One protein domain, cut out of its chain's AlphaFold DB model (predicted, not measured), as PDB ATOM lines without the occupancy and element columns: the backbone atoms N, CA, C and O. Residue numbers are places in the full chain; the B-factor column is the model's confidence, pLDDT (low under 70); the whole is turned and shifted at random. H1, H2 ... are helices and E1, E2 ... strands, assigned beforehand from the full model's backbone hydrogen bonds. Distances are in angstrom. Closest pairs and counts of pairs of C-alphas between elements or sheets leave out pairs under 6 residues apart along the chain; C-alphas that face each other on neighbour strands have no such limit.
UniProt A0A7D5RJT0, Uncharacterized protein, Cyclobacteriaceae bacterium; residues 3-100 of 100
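What this domain is: This is residues 3 to 100 of the 100 residues of an uncharacterized protein of Cyclobacteriaceae bacterium (UniProt A0A7D5RJT0). A long, two-stranded hairpin, E2 and E3, with the short strand E1 added beside E3, makes a three-stranded wall; two helices, H1 and H2, cover one face of it, and the other face is bare of helices. H1 is over the E3 and E2 part of the wall and H2 is over E3 and E1, with a steep tilt between the two helices, and long unnamed stretches lie before H1 and after H2. The printed part has 98 residues, with three named strands and two named helices in the chain order E1, H1, E2, E3, H2. The sheet runs E1, E3, E2 and is antiparallel throughout, and the class is mixed, helices and strands. The whole is compact, with a radius of gyration of the C-alphas of 13.6 A and spans of 42 by 32 by 18 A.

Where its parts are: Begin in the sheet with E3, residues 63 to 73, which runs 31.2 A from C-alpha 63 at (4.491, -11.738, 149.098). Beside it find E2, residues 52 to 60, 24.7 A long, and E1, residues 3 to 6, which starts at C-alpha 3 at (-21.032, -9.668, 143.184). Then look for H1, residues 25 to 44, 27.5 A long, and H2, residues 77 to 88, 16.9 A long, which ends at C-alpha 88 at (-19.200, -11.661, 160.752).

How they stand to each other: Look first at the hairpin E2 and E3, antiparallel at 148 degrees, where N 54 and O 69 are within hydrogen-bond range at 2.8 A. E1 is antiparallel to E3 at 142 degrees, with N 3 and O 72 at 2.8 A. H1 and H2 are on one face of the sheet, in two layers, helices over strands. H1 has a height of 9.7 A over the sheet and runs along the strands, at 17 degrees to E3 on the local plane; it lies over E3 and only just over E2, with 3 C-alphas. Its closest C-alphas to E3 are those of Ala 29 and Leu 66, 6.5 A. H2, at a height of 9.1 A, runs along the strands at 3 degrees to E3 on the local plane; it lies over E3 and only just over E1, with 3 C-alphas. Its closest C-alphas to E3 are those of His 79 and Tyr 72, 5.4 A. H1, with residues 40 to 44 alone, touches H2, with residues 82 to 86 alone; the closest C-alphas are those of Leu 40 and Ile 86, 6.3 A, at a steep tilt of 52 degrees, opposite ways. E1, H1 and E2 form a split strand-helix-strand unit, two strands that run the same way with E3 between them, and its crossover is right-handed. Every O i to N i+4 pair is within hydrogen-bond range in H2, and 15 of 16 are in H1.

The domain as a whole: The C-alphas of Asp 23 and Glu 75, 42.4 A apart, are the two farthest apart. The printed part has no cut. The link from E1 to H1, residues 7 to 24, is long, and residues 89 to 100 after H2 hold no named element. The mean pLDDT of the printed part is 95.4; look at residue 100, the chain's last, for the one printed residue under 70.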
ATOM      1  N   ASP A   3     -22.093 -10.438 142.531       97.81
ATOM      2  CA  ASP A   3     -21.032  -9.668 143.184       97.81
ATOM      3  C   ASP A   3     -20.204 -10.562 144.130       97.81
ATOM      4  O   ASP A   3     -20.459 -11.766 144.259       97.81
ATOM      5  N   TYR A   4     -19.163 -10.013 144.758       98.19
ATOM      6  CA  TYR A   4     -18.384 -10.712 145.774       98.19
ATOM      7  C   TYR A   4     -17.839  -9.799 146.873       98.19
ATOM      8  O   TYR A   4     -17.427  -8.670 146.628       98.19
ATOM      9  N   ILE A   5     -17.700 -10.362 148.075       98.06
ATOM     10  CA  ILE A   5     -16.906  -9.768 149.159       98.06
ATOM     11  C   ILE A   5     -15.598 -10.532 149.363       98.06
ATOM     12  O   ILE A   5     -15.502 -11.717 149.030       98.06
ATOM     13  N   TYR A   6     -14.596  -9.862 149.929       97.75
ATOM     14  CA  TYR A   6     -13.452 -10.525 150.554       97.75
ATOM     15  C   TYR A   6     -13.758 -10.725 152.031       97.75
ATOM     16  O   TYR A   6     -14.090  -9.760 152.714       97.75
ATOM     17  N   LEU A   7     -13.590 -11.943 152.539       96.62
ATOM     18  CA  LEU A   7     -13.695 -12.178 153.980       96.62
ATOM     19  C   LEU A   7     -12.492 -11.606 154.739       96.62
ATOM     20  O   LEU A   7     -12.579 -11.409 155.945       96.62
ATOM     21  N   SER A   8     -11.384 -11.322 154.041       93.44
ATOM     22  CA  SER A   8     -10.167 -10.718 154.594       93.44
ATOM     23  C   SER A   8      -9.544 -11.526 155.738       93.44
ATOM     24  O   SER A   8      -8.802 -10.986 156.556       93.44
ATOM     25  N   GLN A   9      -9.846 -12.825 155.804       92.81
ATOM     26  CA  GLN A   9      -9.398 -13.730 156.858       92.81
ATOM     27  C   GLN A   9      -9.428 -15.187 156.373       92.81
ATOM     28  O   GLN A   9     -10.312 -15.594 155.614       92.81
ATOM     29  N   THR A  10      -8.458 -15.981 156.824       95.88
ATOM     30  CA  THR A  10      -8.344 -17.423 156.535       95.88
ATOM     31  C   THR A  10      -8.606 -18.288 157.766       95.88
ATOM     32  O   THR A  10      -8.621 -19.511 157.652       95.88
ATOM     33  N   THR A  11      -8.829 -17.659 158.919       97.56
ATOM     34  CA  THR A  11      -9.051 -18.270 160.233       97.56
ATOM     35  C   THR A  11     -10.132 -17.490 160.999       97.56
ATOM     36  O   THR A  11     -10.450 -16.360 160.616       97.56
ATOM     37  N   PRO A  12     -10.690 -18.049 162.088       97.38
ATOM     38  CA  PRO A  12     -11.479 -17.305 163.063       97.38
ATOM     39  C   PRO A  12     -10.678 -16.144 163.671       97.38
ATOM     40  O   PRO A  12      -9.449 -16.205 163.742       97.38
ATOM     41  N   CYS A  13     -11.369 -15.097 164.123       94.81
ATOM     42  CA  CYS A  13     -10.731 -13.831 164.494       94.81
ATOM     43  C   CYS A  13      -9.894 -13.877 165.787       94.81
ATOM     44  O   CYS A  13      -8.965 -13.081 165.919       94.81
ATOM     45  N   ASP A  14     -10.160 -14.816 166.704       96.31
ATOM     46  CA  ASP A  14      -9.366 -15.012 167.928       96.31
ATOM     47  C   ASP A  14      -8.261 -16.078 167.763       96.31
ATOM     48  O   ASP A  14      -7.611 -16.452 168.743       96.31
ATOM     49  N   GLU A  15      -8.062 -16.615 166.556       96.50
ATOM     50  CA  GLU A  15      -7.124 -17.709 166.288       96.50
ATOM     51  C   GLU A  15      -5.878 -17.207 165.542       96.50
ATOM     52  O   GLU A  15      -5.966 -16.297 164.713       96.50
ATOM     53  N   PRO A  16      -4.695 -17.793 165.797       94.31
ATOM     54  CA  PRO A  16      -3.498 -17.463 165.035       94.31
ATOM     55  C   PRO A  16      -3.648 -17.894 163.569       94.31
ATOM     56  O   PRO A  16      -4.207 -18.952 163.280       94.31
ATOM     57  N   CYS A  17      -3.082 -17.102 162.656       94.12
ATOM     58  CA  CYS A  17      -3.046 -17.391 161.224       94.12
ATOM     59  C   CYS A  17      -1.616 -17.407 160.672       94.12
ATOM     60  O   CYS A  17      -0.685 -16.824 161.245       94.12
ATOM     61  N   ALA A  18      -1.436 -18.067 159.533       94.19
ATOM     62  CA  ALA A  18      -0.169 -18.166 158.839       94.19
ATOM     63  C   ALA A  18       0.323 -16.775 158.430       94.19
ATOM     64  O   ALA A  18      -0.400 -15.975 157.837       94.19
ATOM     65  N   GLN A  19       1.594 -16.499 158.714       92.75
ATOM     66  CA  GLN A  19       2.187 -15.194 158.453       92.75
ATOM     67  C   GLN A  19       2.859 -15.172 157.081       92.75
ATOM     68  O   GLN A  19       3.720 -16.006 156.778       92.75
ATOM     69  N   VAL A  20       2.462 -14.207 156.254       91.62
ATOM     70  CA  VAL A  20       3.066 -13.966 154.938       91.62
ATOM     71  C   VAL A  20       4.562 -13.701 155.118       91.62
ATOM     72  O   VAL A  20       4.958 -12.941 155.997       91.62
ATOM     73  N   GLY A  21       5.392 -14.336 154.289       87.69
ATOM     74  CA  GLY A  21       6.853 -14.215 154.361       87.69
ATOM     75  C   GLY A  21       7.549 -15.303 155.186       87.69
ATOM     76  O   GLY A  21       8.775 -15.321 155.228       87.69
ATOM     77  N   THR A  22       6.805 -16.228 155.801       89.75
ATOM     78  CA  THR A  22       7.369 -17.464 156.376       89.75
ATOM     79  C   THR A  22       7.528 -18.553 155.309       89.75
ATOM     80  O   THR A  22       6.743 -18.601 154.358       89.75
ATOM     81  N   ASP A  23       8.515 -19.444 155.467       89.56
ATOM     82  CA  ASP A  23       8.830 -20.494 154.479       89.56
ATOM     83  C   ASP A  23       7.626 -21.411 154.183       89.56
ATOM     84  O   ASP A  23       7.344 -21.733 153.027       89.56
ATOM     85  N   ASP A  24       6.847 -21.749 155.214       92.38
ATOM     86  CA  ASP A  24       5.693 -22.654 155.112       92.38
ATOM     87  C   ASP A  24       4.353 -21.935 154.892       92.38
ATOM     88  O   ASP A  24       3.292 -22.570 154.891       92.38
ATOM     89  N   TYR A  25       4.369 -20.617 154.663       94.19
ATOM     90  CA  TYR A  25       3.157 -19.799 154.562       94.19
ATOM     91  C   TYR A  25       2.117 -20.399 153.601       94.19
ATOM     92  O   TYR A  25       0.948 -20.564 153.948       94.19
ATOM     93  N   MET A  26       2.539 -20.793 152.395       94.38
ATOM     94  CA  MET A  26       1.632 -21.345 151.380       94.38
ATOM     95  C   MET A  26       1.150 -22.759 151.621       94.38
ATOM     96  O   MET A  26       0.166 -23.174 151.000       94.38
ATOM     97  N   HIS A  27       1.816 -23.508 152.484       95.31
ATOM     98  CA  HIS A  27       1.283 -24.771 152.949       95.31
ATOM     99  C   HIS A  27       0.185 -24.508 153.988       95.31
ATOM    100  O   HIS A  27      -0.962 -24.903 153.775       95.31
ATOM    101  N   ASN A  28       0.510 -23.731 155.022       95.69
ATOM    102  CA  ASN A  28      -0.365 -23.473 156.165       95.69
ATOM    103  C   ASN A  28      -1.630 -22.697 155.771       95.69
ATOM    104  O   ASN A  28      -2.737 -23.159 156.032       95.69
ATOM    105  N   ALA A  29      -1.499 -21.602 155.015       96.00
ATOM    106  CA  ALA A  29      -2.644 -20.792 154.588       96.00
ATOM    107  C   ALA A  29      -3.647 -21.568 153.710       96.00
ATOM    108  O   ALA A  29      -4.834 -21.249 153.679       96.00
ATOM    109  N   ARG A  30      -3.202 -22.608 152.982       96.44
ATOM    110  CA  ARG A  30      -4.113 -23.477 152.211       96.44
ATOM    111  C   ARG A  30      -4.926 -24.405 153.104       96.44
ATOM    112  O   ARG A  30      -6.049 -24.738 152.729       96.44
ATOM    113  N   ILE A  31      -4.345 -24.859 154.211       96.56
ATOM    114  CA  ILE A  31      -5.041 -25.673 155.209       96.56
ATOM    115  C   ILE A  31      -6.069 -24.787 155.913       96.56
ATOM    116  O   ILE A  31      -7.256 -25.098 155.855       96.56
ATOM    117  N   GLU A  32      -5.633 -23.638 156.435       97.06
ATOM    118  CA  GLU A  32      -6.481 -22.644 157.108       97.06
ATOM    119  C   GLU A  32      -7.720 -22.288 156.288       97.06
ATOM    120  O   GLU A  32      -8.839 -22.525 156.731       97.06
ATOM    121  N   VAL A  33      -7.535 -21.832 155.043       97.62
ATOM    122  CA  VAL A  33      -8.639 -21.465 154.143       97.62
ATOM    123  C   VAL A  33      -9.666 -22.582 153.980       97.62
ATOM    124  O   VAL A  33     -10.866 -22.320 153.956       97.62
ATOM    125  N   ARG A  34      -9.211 -23.829 153.811       97.19
ATOM    126  CA  ARG A  34     -10.112 -24.965 153.576       97.19
ATOM    127  C   ARG A  34     -10.906 -25.279 154.834       97.19
ATOM    128  O   ARG A  34     -12.129 -25.360 154.772       97.19
ATOM    129  N   VAL A  35     -10.206 -25.392 155.960       97.75
ATOM    130  CA  VAL A  35     -10.809 -25.683 157.262       97.75
ATOM    131  C   VAL A  35     -11.793 -24.579 157.655       97.75
ATOM    132  O   VAL A  35     -12.894 -24.879 158.114       97.75
ATOM    133  N   TYR A  36     -11.453 -23.316 157.395       98.19
ATOM    134  CA  TYR A  36     -12.309 -22.182 157.715       98.19
ATOM    135  C   TYR A  36     -13.562 -22.113 156.845       98.19
ATOM    136  O   TYR A  36     -14.651 -21.963 157.389       98.19
ATOM    137  N   ILE A  37     -13.460 -22.320 155.525       97.88
ATOM    138  CA  ILE A  37     -14.648 -22.423 154.656       97.88
ATOM    139  C   ILE A  37     -15.578 -23.540 155.142       97.88
ATOM    140  O   ILE A  37     -16.796 -23.359 155.186       97.88
ATOM    141  N   ASP A  38     -15.022 -24.691 155.515       97.50
ATOM    142  CA  ASP A  38     -15.825 -25.807 156.003       97.50
ATOM    143  C   ASP A  38     -16.467 -25.496 157.362       97.50
ATOM    144  O   ASP A  38     -17.607 -25.896 157.597       97.50
ATOM    145  N   GLN A  39     -15.782 -24.761 158.245       97.81
ATOM    146  CA  GLN A  39     -16.368 -24.289 159.500       97.81
ATOM    147  C   GLN A  39     -17.493 -23.279 159.265       97.81
ATOM    148  O   GLN A  39     -18.563 -23.445 159.844       97.81
ATOM    149  N   LEU A  40     -17.302 -22.286 158.389       97.88
ATOM    150  CA  LEU A  40     -18.341 -21.307 158.050       97.88
ATOM    151  C   LEU A  40     -19.624 -22.005 157.576       97.88
ATOM    152  O   LEU A  40     -20.721 -21.636 157.986       97.88
ATOM    153  N   LYS A  41     -19.494 -23.072 156.777       97.25
ATOM    154  CA  LYS A  41     -20.641 -23.879 156.331       97.25
ATOM    155  C   LYS A  41     -21.315 -24.670 157.454       97.25
ATOM    156  O   LYS A  41     -22.514 -24.927 157.379       97.25
ATOM    157  N   ARG A  42     -20.573 -25.098 158.478       97.19
ATOM    158  CA  ARG A  42     -21.155 -25.782 159.644       97.19
ATOM    159  C   ARG A  42     -21.864 -24.805 160.577       97.19
ATOM    160  O   ARG A  42     -22.952 -25.124 161.042       97.19
ATOM    161  N   GLU A  43     -21.273 -23.636 160.801       97.19
ATOM    162  CA  GLU A  43     -21.797 -22.607 161.706       97.19
ATOM    163  C   GLU A  43     -23.030 -21.904 161.120       97.19
ATOM    164  O   GLU A  43     -24.065 -21.787 161.772       97.19
ATOM    165  N   PHE A  44     -22.947 -21.478 159.857       96.94
ATOM    166  CA  PHE A  44     -23.975 -20.656 159.209       96.94
ATOM    167  C   PHE A  44     -24.874 -21.442 158.245       96.94
ATOM    168  O   PHE A  44     -25.781 -20.878 157.629       96.94
ATOM    169  N   GLY A  45     -24.648 -22.753 158.124       96.56
ATOM    170  CA  GLY A  45     -25.325 -23.631 157.178       96.56
ATOM    171  C   GLY A  45     -24.673 -23.652 155.792       96.56
ATOM    172  O   GLY A  45     -23.737 -22.905 155.489       96.56
ATOM    173  N   ASN A  46     -25.172 -24.532 154.923       95.19
ATOM    174  CA  ASN A  46     -24.708 -24.595 153.537       95.19
ATOM    175  C   ASN A  46     -25.023 -23.287 152.805       95.19
ATOM    176  O   ASN A  46     -26.066 -22.673 153.032       95.19
ATOM    177  N   ASN A  47     -24.128 -22.894 151.901       95.62
ATOM    178  CA  ASN A  47     -24.335 -21.710 151.083       95.62
ATOM    179  C   ASN A  47     -25.603 -21.861 150.208       95.62
ATOM    180  O   ASN A  47     -25.864 -22.961 149.709       95.62
ATOM    181  N   PRO A  48     -26.381 -20.783 150.008       97.50
ATOM    182  CA  PRO A  48     -27.513 -20.768 149.083       97.50
ATOM    183  C   PRO A  48     -27.135 -21.192 147.654       97.50
ATOM    184  O   PRO A  48     -25.991 -21.004 147.221       97.50
ATOM    185  N   GLU A  49     -28.093 -21.746 146.910       97.44
ATOM    186  CA  GLU A  49     -27.889 -22.160 145.518       97.44
ATOM    187  C   GLU A  49     -27.498 -20.967 144.635       97.44
ATOM    188  O   GLU A  49     -28.187 -19.961 144.605       97.44
ATOM    189  N   GLY A  50     -26.391 -21.083 143.897       97.00
ATOM    190  CA  GLY A  50     -25.870 -19.999 143.053       97.00
ATOM    191  C   GLY A  50     -24.843 -19.095 143.745       97.00
ATOM    192  O   GLY A  50     -24.109 -18.386 143.058       97.00
ATOM    193  N   SER A  51     -24.714 -19.171 145.072       98.12
ATOM    194  CA  SER A  51     -23.600 -18.564 145.816       98.12
ATOM    195  C   SER A  51     -22.441 -19.551 145.995       98.12
ATOM    196  O   SER A  51     -22.644 -20.766 145.944       98.12
ATOM    197  N   PHE A  52     -21.207 -19.068 146.172       98.12
ATOM    198  CA  PHE A  52     -20.047 -19.950 146.363       98.12
ATOM    199  C   PHE A  52     -18.814 -19.242 146.935       98.12
ATOM    200  O   PHE A  52     -18.579 -18.055 146.724       98.12
ATOM    201  N   PHE A  53     -17.960 -20.020 147.601       98.38
ATOM    202  CA  PHE A  53     -16.640 -19.576 148.045       98.38
ATOM    203  C   PHE A  53     -15.580 -19.794 146.963       98.38
ATOM    204  O   PHE A  53     -15.594 -20.797 146.245       98.38
ATOM    205  N   LYS A  54     -14.598 -18.897 146.898       98.00
ATOM    206  CA  LYS A  54     -13.414 -19.038 146.050       98.00
ATOM    207  C   LYS A  54     -12.167 -18.590 146.792       98.00
ATOM    208  O   LYS A  54     -12.087 -17.465 147.270       98.00
ATOM    209  N   VAL A  55     -11.158 -19.452 146.795       97.88
ATOM    210  CA  VAL A  55      -9.823 -19.104 147.285       97.88
ATOM    211  C   VAL A  55      -9.127 -18.240 146.246       97.88
ATOM    212  O   VAL A  55      -9.031 -18.627 145.076       97.88
ATOM    213  N   VAL A  56      -8.623 -17.086 146.661       97.31
ATOM    214  CA  VAL A  56      -7.912 -16.156 145.785       97.31
ATOM    215  C   VAL A  56      -6.514 -15.872 146.301       97.31
ATOM    216  O   VAL A  56      -6.233 -15.976 147.488       97.31
ATOM    217  N   ARG A  57      -5.623 -15.556 145.363       96.19
ATOM    218  CA  ARG A  57      -4.257 -15.117 145.635       96.19
ATOM    219  C   ARG A  57      -4.213 -13.607 145.505       96.19
ATOM    220  O   ARG A  57      -4.588 -13.087 144.455       96.19
ATOM    221  N   CYS A  58      -3.723 -12.943 146.536       94.38
ATOM    222  CA  CYS A  58      -3.632 -11.497 146.619       94.38
ATOM    223  C   CYS A  58      -2.146 -11.105 146.693       94.38
ATOM    224  O   CYS A  58      -1.510 -11.309 147.728       94.38
ATOM    225  N   PRO A  59      -1.546 -10.627 145.587       93.19
ATOM    226  CA  PRO A  59      -0.176 -10.125 145.595       93.19
ATOM    227  C   PRO A  59      -0.065  -8.864 146.459       93.19
ATOM    228  O   PRO A  59      -0.856  -7.938 146.297       93.19
ATOM    229  N   HIS A  60       0.928  -8.824 147.341       86.19
ATOM    230  CA  HIS A  60       1.296  -7.659 148.139       86.19
ATOM    231  C   HIS A  60       2.827  -7.521 148.182       86.19
ATOM    232  O   HIS A  60       3.556  -8.447 147.819       86.19
ATOM    233  N   ASP A  61       3.324  -6.387 148.671       86.56
ATOM    234  CA  ASP A  61       4.759  -6.062 148.730       86.56
ATOM    235  C   ASP A  61       5.596  -7.075 149.534       86.56
ATOM    236  O   ASP A  61       6.793  -7.226 149.299       86.56
ATOM    237  N   PHE A  62       4.967  -7.810 150.458       80.62
ATOM    238  CA  PHE A  62       5.611  -8.810 151.323       80.62
ATOM    239  C   PHE A  62       5.442 -10.252 150.824       80.62
ATOM    240  O   PHE A  62       5.870 -11.197 151.485       80.62
ATOM    241  N   GLY A  63       4.809 -10.435 149.666       88.25
ATOM    242  CA  GLY A  63       4.491 -11.738 149.098       88.25
ATOM    243  C   GLY A  63       3.025 -11.854 148.694       88.25
ATOM    244  O   GLY A  63       2.226 -10.932 148.824       88.25
ATOM    245  N   THR A  64       2.660 -13.016 148.165       92.69
ATOM    246  CA  THR A  64       1.267 -13.313 147.810       92.69
ATOM    247  C   THR A  64       0.581 -13.989 148.980       92.69
ATOM    248  O   THR A  64       1.021 -15.070 149.362       92.69
ATOM    249  N   TYR A  65      -0.502 -13.402 149.487       94.38
ATOM    250  CA  TYR A  65      -1.340 -14.007 150.521       94.38
ATOM    251  C   TYR A  65      -2.578 -14.700 149.933       94.38
ATOM    252  O   TYR A  65      -2.924 -14.478 148.768       94.38
ATOM    253  N   LEU A  66      -3.213 -15.593 150.698       96.62
ATOM    254  CA  LEU A  66      -4.513 -16.168 150.347       96.62
ATOM    255  C   LEU A  66      -5.640 -15.452 151.069       96.62
ATOM    256  O   LEU A  66      -5.514 -15.104 152.235       96.62
ATOM    257  N   ASP A  67      -6.755 -15.314 150.365       96.44
ATOM    258  CA  ASP A  67      -8.008 -14.811 150.908       96.44
ATOM    259  C   ASP A  67      -9.175 -15.649 150.369       96.44
ATOM    260  O   ASP A  67      -9.027 -16.451 149.434       96.44
ATOM    261  N   ILE A  68     -10.347 -15.457 150.957       98.25
ATOM    262  CA  ILE A  68     -11.596 -16.095 150.582       98.25
ATOM    263  C   ILE A  68     -12.510 -15.020 150.006       98.25
ATOM    264  O   ILE A  68     -12.883 -14.064 150.684       98.25
ATOM    265  N   ARG A  69     -12.917 -15.204 148.750       98.31
ATOM    266  CA  ARG A  69     -14.049 -14.474 148.185       98.31
ATOM    267  C   ARG A  69     -15.321 -15.274 148.365       98.31
ATOM    268  O   ARG A  69     -15.327 -16.473 148.079       98.31
ATOM    269  N   PHE A  70     -16.394 -14.605 148.757       98.50
ATOM    270  CA  PHE A  70     -17.734 -15.164 148.674       98.50
ATOM    271  C   PHE A  70     -18.505 -14.461 147.568       98.50
ATOM    272  O   PHE A  70     -18.666 -13.246 147.612       98.50
ATOM    273  N   TYR A  71     -18.934 -15.235 146.576       98.56
ATOM    274  CA  TYR A  71     -19.744 -14.770 145.460       98.56
ATOM    275  C   TYR A  71     -21.216 -14.958 145.794       98.56
ATOM    276  O   TYR A  71     -21.622 -16.045 146.213       98.56
ATOM    277  N   TYR A  72     -22.000 -13.906 145.598       98.50
ATOM    278  CA  TYR A  72     -23.412 -13.852 145.946       98.50
ATOM    279  C   TYR A  72     -24.166 -12.983 144.937       98.50
ATOM    280  O   TYR A  72     -23.561 -12.257 144.154       98.50
ATOM    281  N   ASP A  73     -25.488 -13.098 144.920       98.31
ATOM    282  CA  ASP A  73     -26.346 -12.275 144.071       98.31
ATOM    283  C   ASP A  73     -26.918 -11.178 144.966       98.31
ATOM    284  O   ASP A  73     -27.596 -11.487 145.945       98.31
ATOM    285  N   ASP A  74     -26.583  -9.920 144.688       97.50
ATOM    286  CA  ASP A  74     -27.000  -8.775 145.504       97.50
ATOM    287  C   ASP A  74     -28.500  -8.451 145.389       97.50
ATOM    288  O   ASP A  74     -29.036  -7.691 146.198       97.50
ATOM    289  N   GLU A  75     -29.198  -9.082 144.441       98.00
ATOM    290  CA  GLU A  75     -30.649  -8.993 144.269       98.00
ATOM    291  C   GLU A  75     -31.397 -10.145 144.975       98.00
ATOM    292  O   GLU A  75     -32.621 -10.083 145.118       98.00
ATOM    293  N   ASP A  76     -30.688 -11.169 145.473       98.06
ATOM    294  CA  ASP A  76     -31.262 -12.285 146.236       98.06
ATOM    295  C   ASP A  76     -31.073 -12.081 147.755       98.06
ATOM    296  O   ASP A  76     -29.967 -12.065 148.303       98.06
ATOM    297  N   GLN A  77     -32.183 -11.967 148.489       97.94
ATOM    298  CA  GLN A  77     -32.157 -11.726 149.937       97.94
ATOM    299  C   GLN A  77     -31.547 -12.878 150.751       97.94
ATOM    300  O   GLN A  77     -30.983 -12.630 151.821       97.94
ATOM    301  N   LEU A  78     -31.645 -14.131 150.291       98.00
ATOM    302  CA  LEU A  78     -31.007 -15.273 150.951       98.00
ATOM    303  C   LEU A  78     -29.489 -15.206 150.789       98.00
ATOM    304  O   LEU A  78     -28.761 -15.468 151.748       98.00
ATOM    305  N   HIS A  79     -29.026 -14.805 149.605       98.50
ATOM    306  CA  HIS A  79     -27.612 -14.586 149.307       98.50
ATOM    307  C   HIS A  79     -27.030 -13.484 150.192       98.50
ATOM    308  O   HIS A  79     -26.034 -13.716 150.878       98.50
ATOM    309  N   VAL A  80     -27.692 -12.325 150.247       98.19
ATOM    310  CA  VAL A  80     -27.265 -11.188 151.076       98.19
ATOM    311  C   VAL A  80     -27.257 -11.553 152.562       98.19
ATOM    312  O   VAL A  80     -26.285 -11.271 153.260       98.19
ATOM    313  N   LYS A  81     -28.297 -12.237 153.058       98.12
ATOM    314  CA  LYS A  81     -28.358 -12.673 154.461       98.12
ATOM    315  C   LYS A  81     -27.231 -13.644 154.810       98.12
ATOM    316  O   LYS A  81     -26.640 -13.524 155.880       98.12
ATOM    317  N   TYR A  82     -26.952 -14.610 153.935       98.25
ATOM    318  CA  TYR A  82     -25.865 -15.558 154.152       98.25
ATOM    319  C   TYR A  82     -24.505 -14.860 154.115       98.25
ATOM    320  O   TYR A  82     -23.702 -15.075 155.017       98.25
ATOM    321  N   MET A  83     -24.285 -13.981 153.131       98.06
ATOM    322  CA  MET A  83     -23.083 -13.153 153.003       98.06
ATOM    323  C   MET A  83     -22.809 -12.359 154.290       98.06
ATOM    324  O   MET A  83     -21.722 -12.478 154.847       98.06
ATOM    325  N   MET A  84     -23.811 -11.650 154.821       97.75
ATOM    326  CA  MET A  84     -23.677 -10.896 156.076       97.75
ATOM    327  C   MET A  84     -23.347 -11.799 157.273       97.75
ATOM    328  O   MET A  84     -22.589 -11.409 158.159       97.75
ATOM    329  N   ALA A  85     -23.909 -13.012 157.317       97.44
ATOM    330  CA  ALA A  85     -23.635 -13.962 158.391       97.44
ATOM    331  C   ALA A  85     -22.172 -14.433 158.357       97.44
ATOM    332  O   ALA A  85     -21.473 -14.347 159.363       97.44
ATOM    333  N   ILE A  86     -21.672 -14.860 157.195       97.50
ATOM    334  CA  ILE A  86     -20.288 -15.344 157.070       97.50
ATOM    335  C   ILE A  86     -19.243 -14.224 157.144       97.50
ATOM    336  O   ILE A  86     -18.114 -14.492 157.546       97.50
ATOM    337  N   GLU A  87     -19.601 -12.985 156.788       96.75
ATOM    338  CA  GLU A  87     -18.732 -11.810 156.939       96.75
ATOM    339  C   GLU A  87     -18.453 -11.515 158.416       96.75
ATOM    340  O   GLU A  87     -17.332 -11.154 158.767       96.75
ATOM    341  N   SER A  88     -19.428 -11.764 159.304       95.31
ATOM    342  CA  SER A  88     -19.200 -11.661 160.752       95.31
ATOM    343  C   SER A  88     -18.185 -12.687 161.274       95.31
ATOM    344  O   SER A  88     -17.539 -12.451 162.296       95.31
ATOM    345  N   GLY A  89     -17.986 -13.781 160.532       95.06
ATOM    346  CA  GLY A  89     -16.965 -14.787 160.790       95.06
ATOM    347  C   GLY A  89     -17.207 -15.608 162.055       95.06
ATOM    348  O   GLY A  89     -18.250 -15.535 162.700       95.06
ATOM    349  N   CYS A  90     -16.221 -16.427 162.411       95.62
ATOM    350  CA  CYS A  90     -16.215 -17.151 163.680       95.62
ATOM    351  C   CYS A  90     -15.198 -16.528 164.639       95.62
ATOM    352  O   CYS A  90     -14.159 -16.030 164.212       95.62
ATOM    353  N   HIS A  91     -15.449 -16.645 165.944       95.75
ATOM    354  CA  HIS A  91     -14.474 -16.243 166.959       95.75
ATOM    355  C   HIS A  91     -13.331 -17.251 167.093       95.75
ATOM    356  O   HIS A  91     -12.167 -16.876 167.084       95.75
ATOM    357  N   LYS A  92     -13.659 -18.546 167.178       97.50
ATOM    358  CA  LYS A  92     -12.699 -19.631 167.434       97.50
ATOM    359  C   LYS A  92     -12.929 -20.823 166.527       97.50
ATOM    360  O   LYS A  92     -14.007 -20.954 165.942       97.50
ATOM    361  N   TRP A  93     -11.945 -21.715 166.450       97.69
ATOM    362  CA  TRP A  93     -12.127 -22.999 165.779       97.69
ATOM    363  C   TRP A  93     -13.160 -23.857 166.517       97.69
ATOM    364  O   TRP A  93     -13.123 -23.980 167.749       97.69
ATOM    365  N   ASP A  94     -14.047 -24.495 165.760       96.38
ATOM    366  CA  ASP A  94     -14.925 -25.538 166.280       96.38
ATOM    367  C   ASP A  94     -14.135 -26.830 166.567       96.38
ATOM    368  O   ASP A  94     -12.979 -27.009 166.167       96.38
ATOM    369  N   ASP A  95     -14.755 -27.759 167.294       95.81
ATOM    370  CA  ASP A  95     -14.097 -29.010 167.691       95.81
ATOM    371  C   ASP A  95     -13.729 -29.903 166.499       95.81
ATOM    372  O   ASP A  95     -12.843 -30.750 166.613       95.81
ATOM    373  N   HIS A  96     -14.402 -29.726 165.358       93.94
ATOM    374  CA  HIS A  96     -14.086 -30.433 164.123       93.94
ATOM    375  C   HIS A  96     -12.808 -29.875 163.482       93.94
ATOM    376  O   HIS A  96     -11.929 -30.635 163.084       93.94
ATOM    377  N   SER A  97     -12.673 -28.553 163.418       93.38
ATOM    378  CA  SER A  97     -11.538 -27.861 162.803       93.38
ATOM    379  C   SER A  97     -10.244 -28.087 163.568       93.38
ATOM    380  O   SER A  97      -9.215 -28.302 162.945       93.38
ATOM    381  N   LYS A  98     -10.298 -28.174 164.903       89.00
ATOM    382  CA  LYS A  98      -9.124 -28.464 165.752       89.00
ATOM    383  C   LYS A  98      -8.500 -29.849 165.539       89.00
ATOM    384  O   LYS A  98      -7.442 -30.126 166.096       89.00
ATOM    385  N   ARG A  99      -9.180 -30.750 164.824       83.75
ATOM    386  CA  ARG A  99      -8.719 -32.125 164.558       83.75
ATOM    387  C   ARG A  99      -8.087 -32.298 163.172       83.75
ATOM    388  O   ARG A  99      -7.632 -33.404 162.886       83.75
ATOM    389  N   ASN A 100      -8.122 -31.263 162.330       68.50
ATOM    390  CA  ASN A 100      -7.549 -31.249 160.980       68.50
ATOM    391  C   ASN A 100      -6.195 -30.541 160.977       68.50
ATOM    392  O   ASN A 100      -5.353 -30.944 160.146       68.50
TER     393      ASN A 100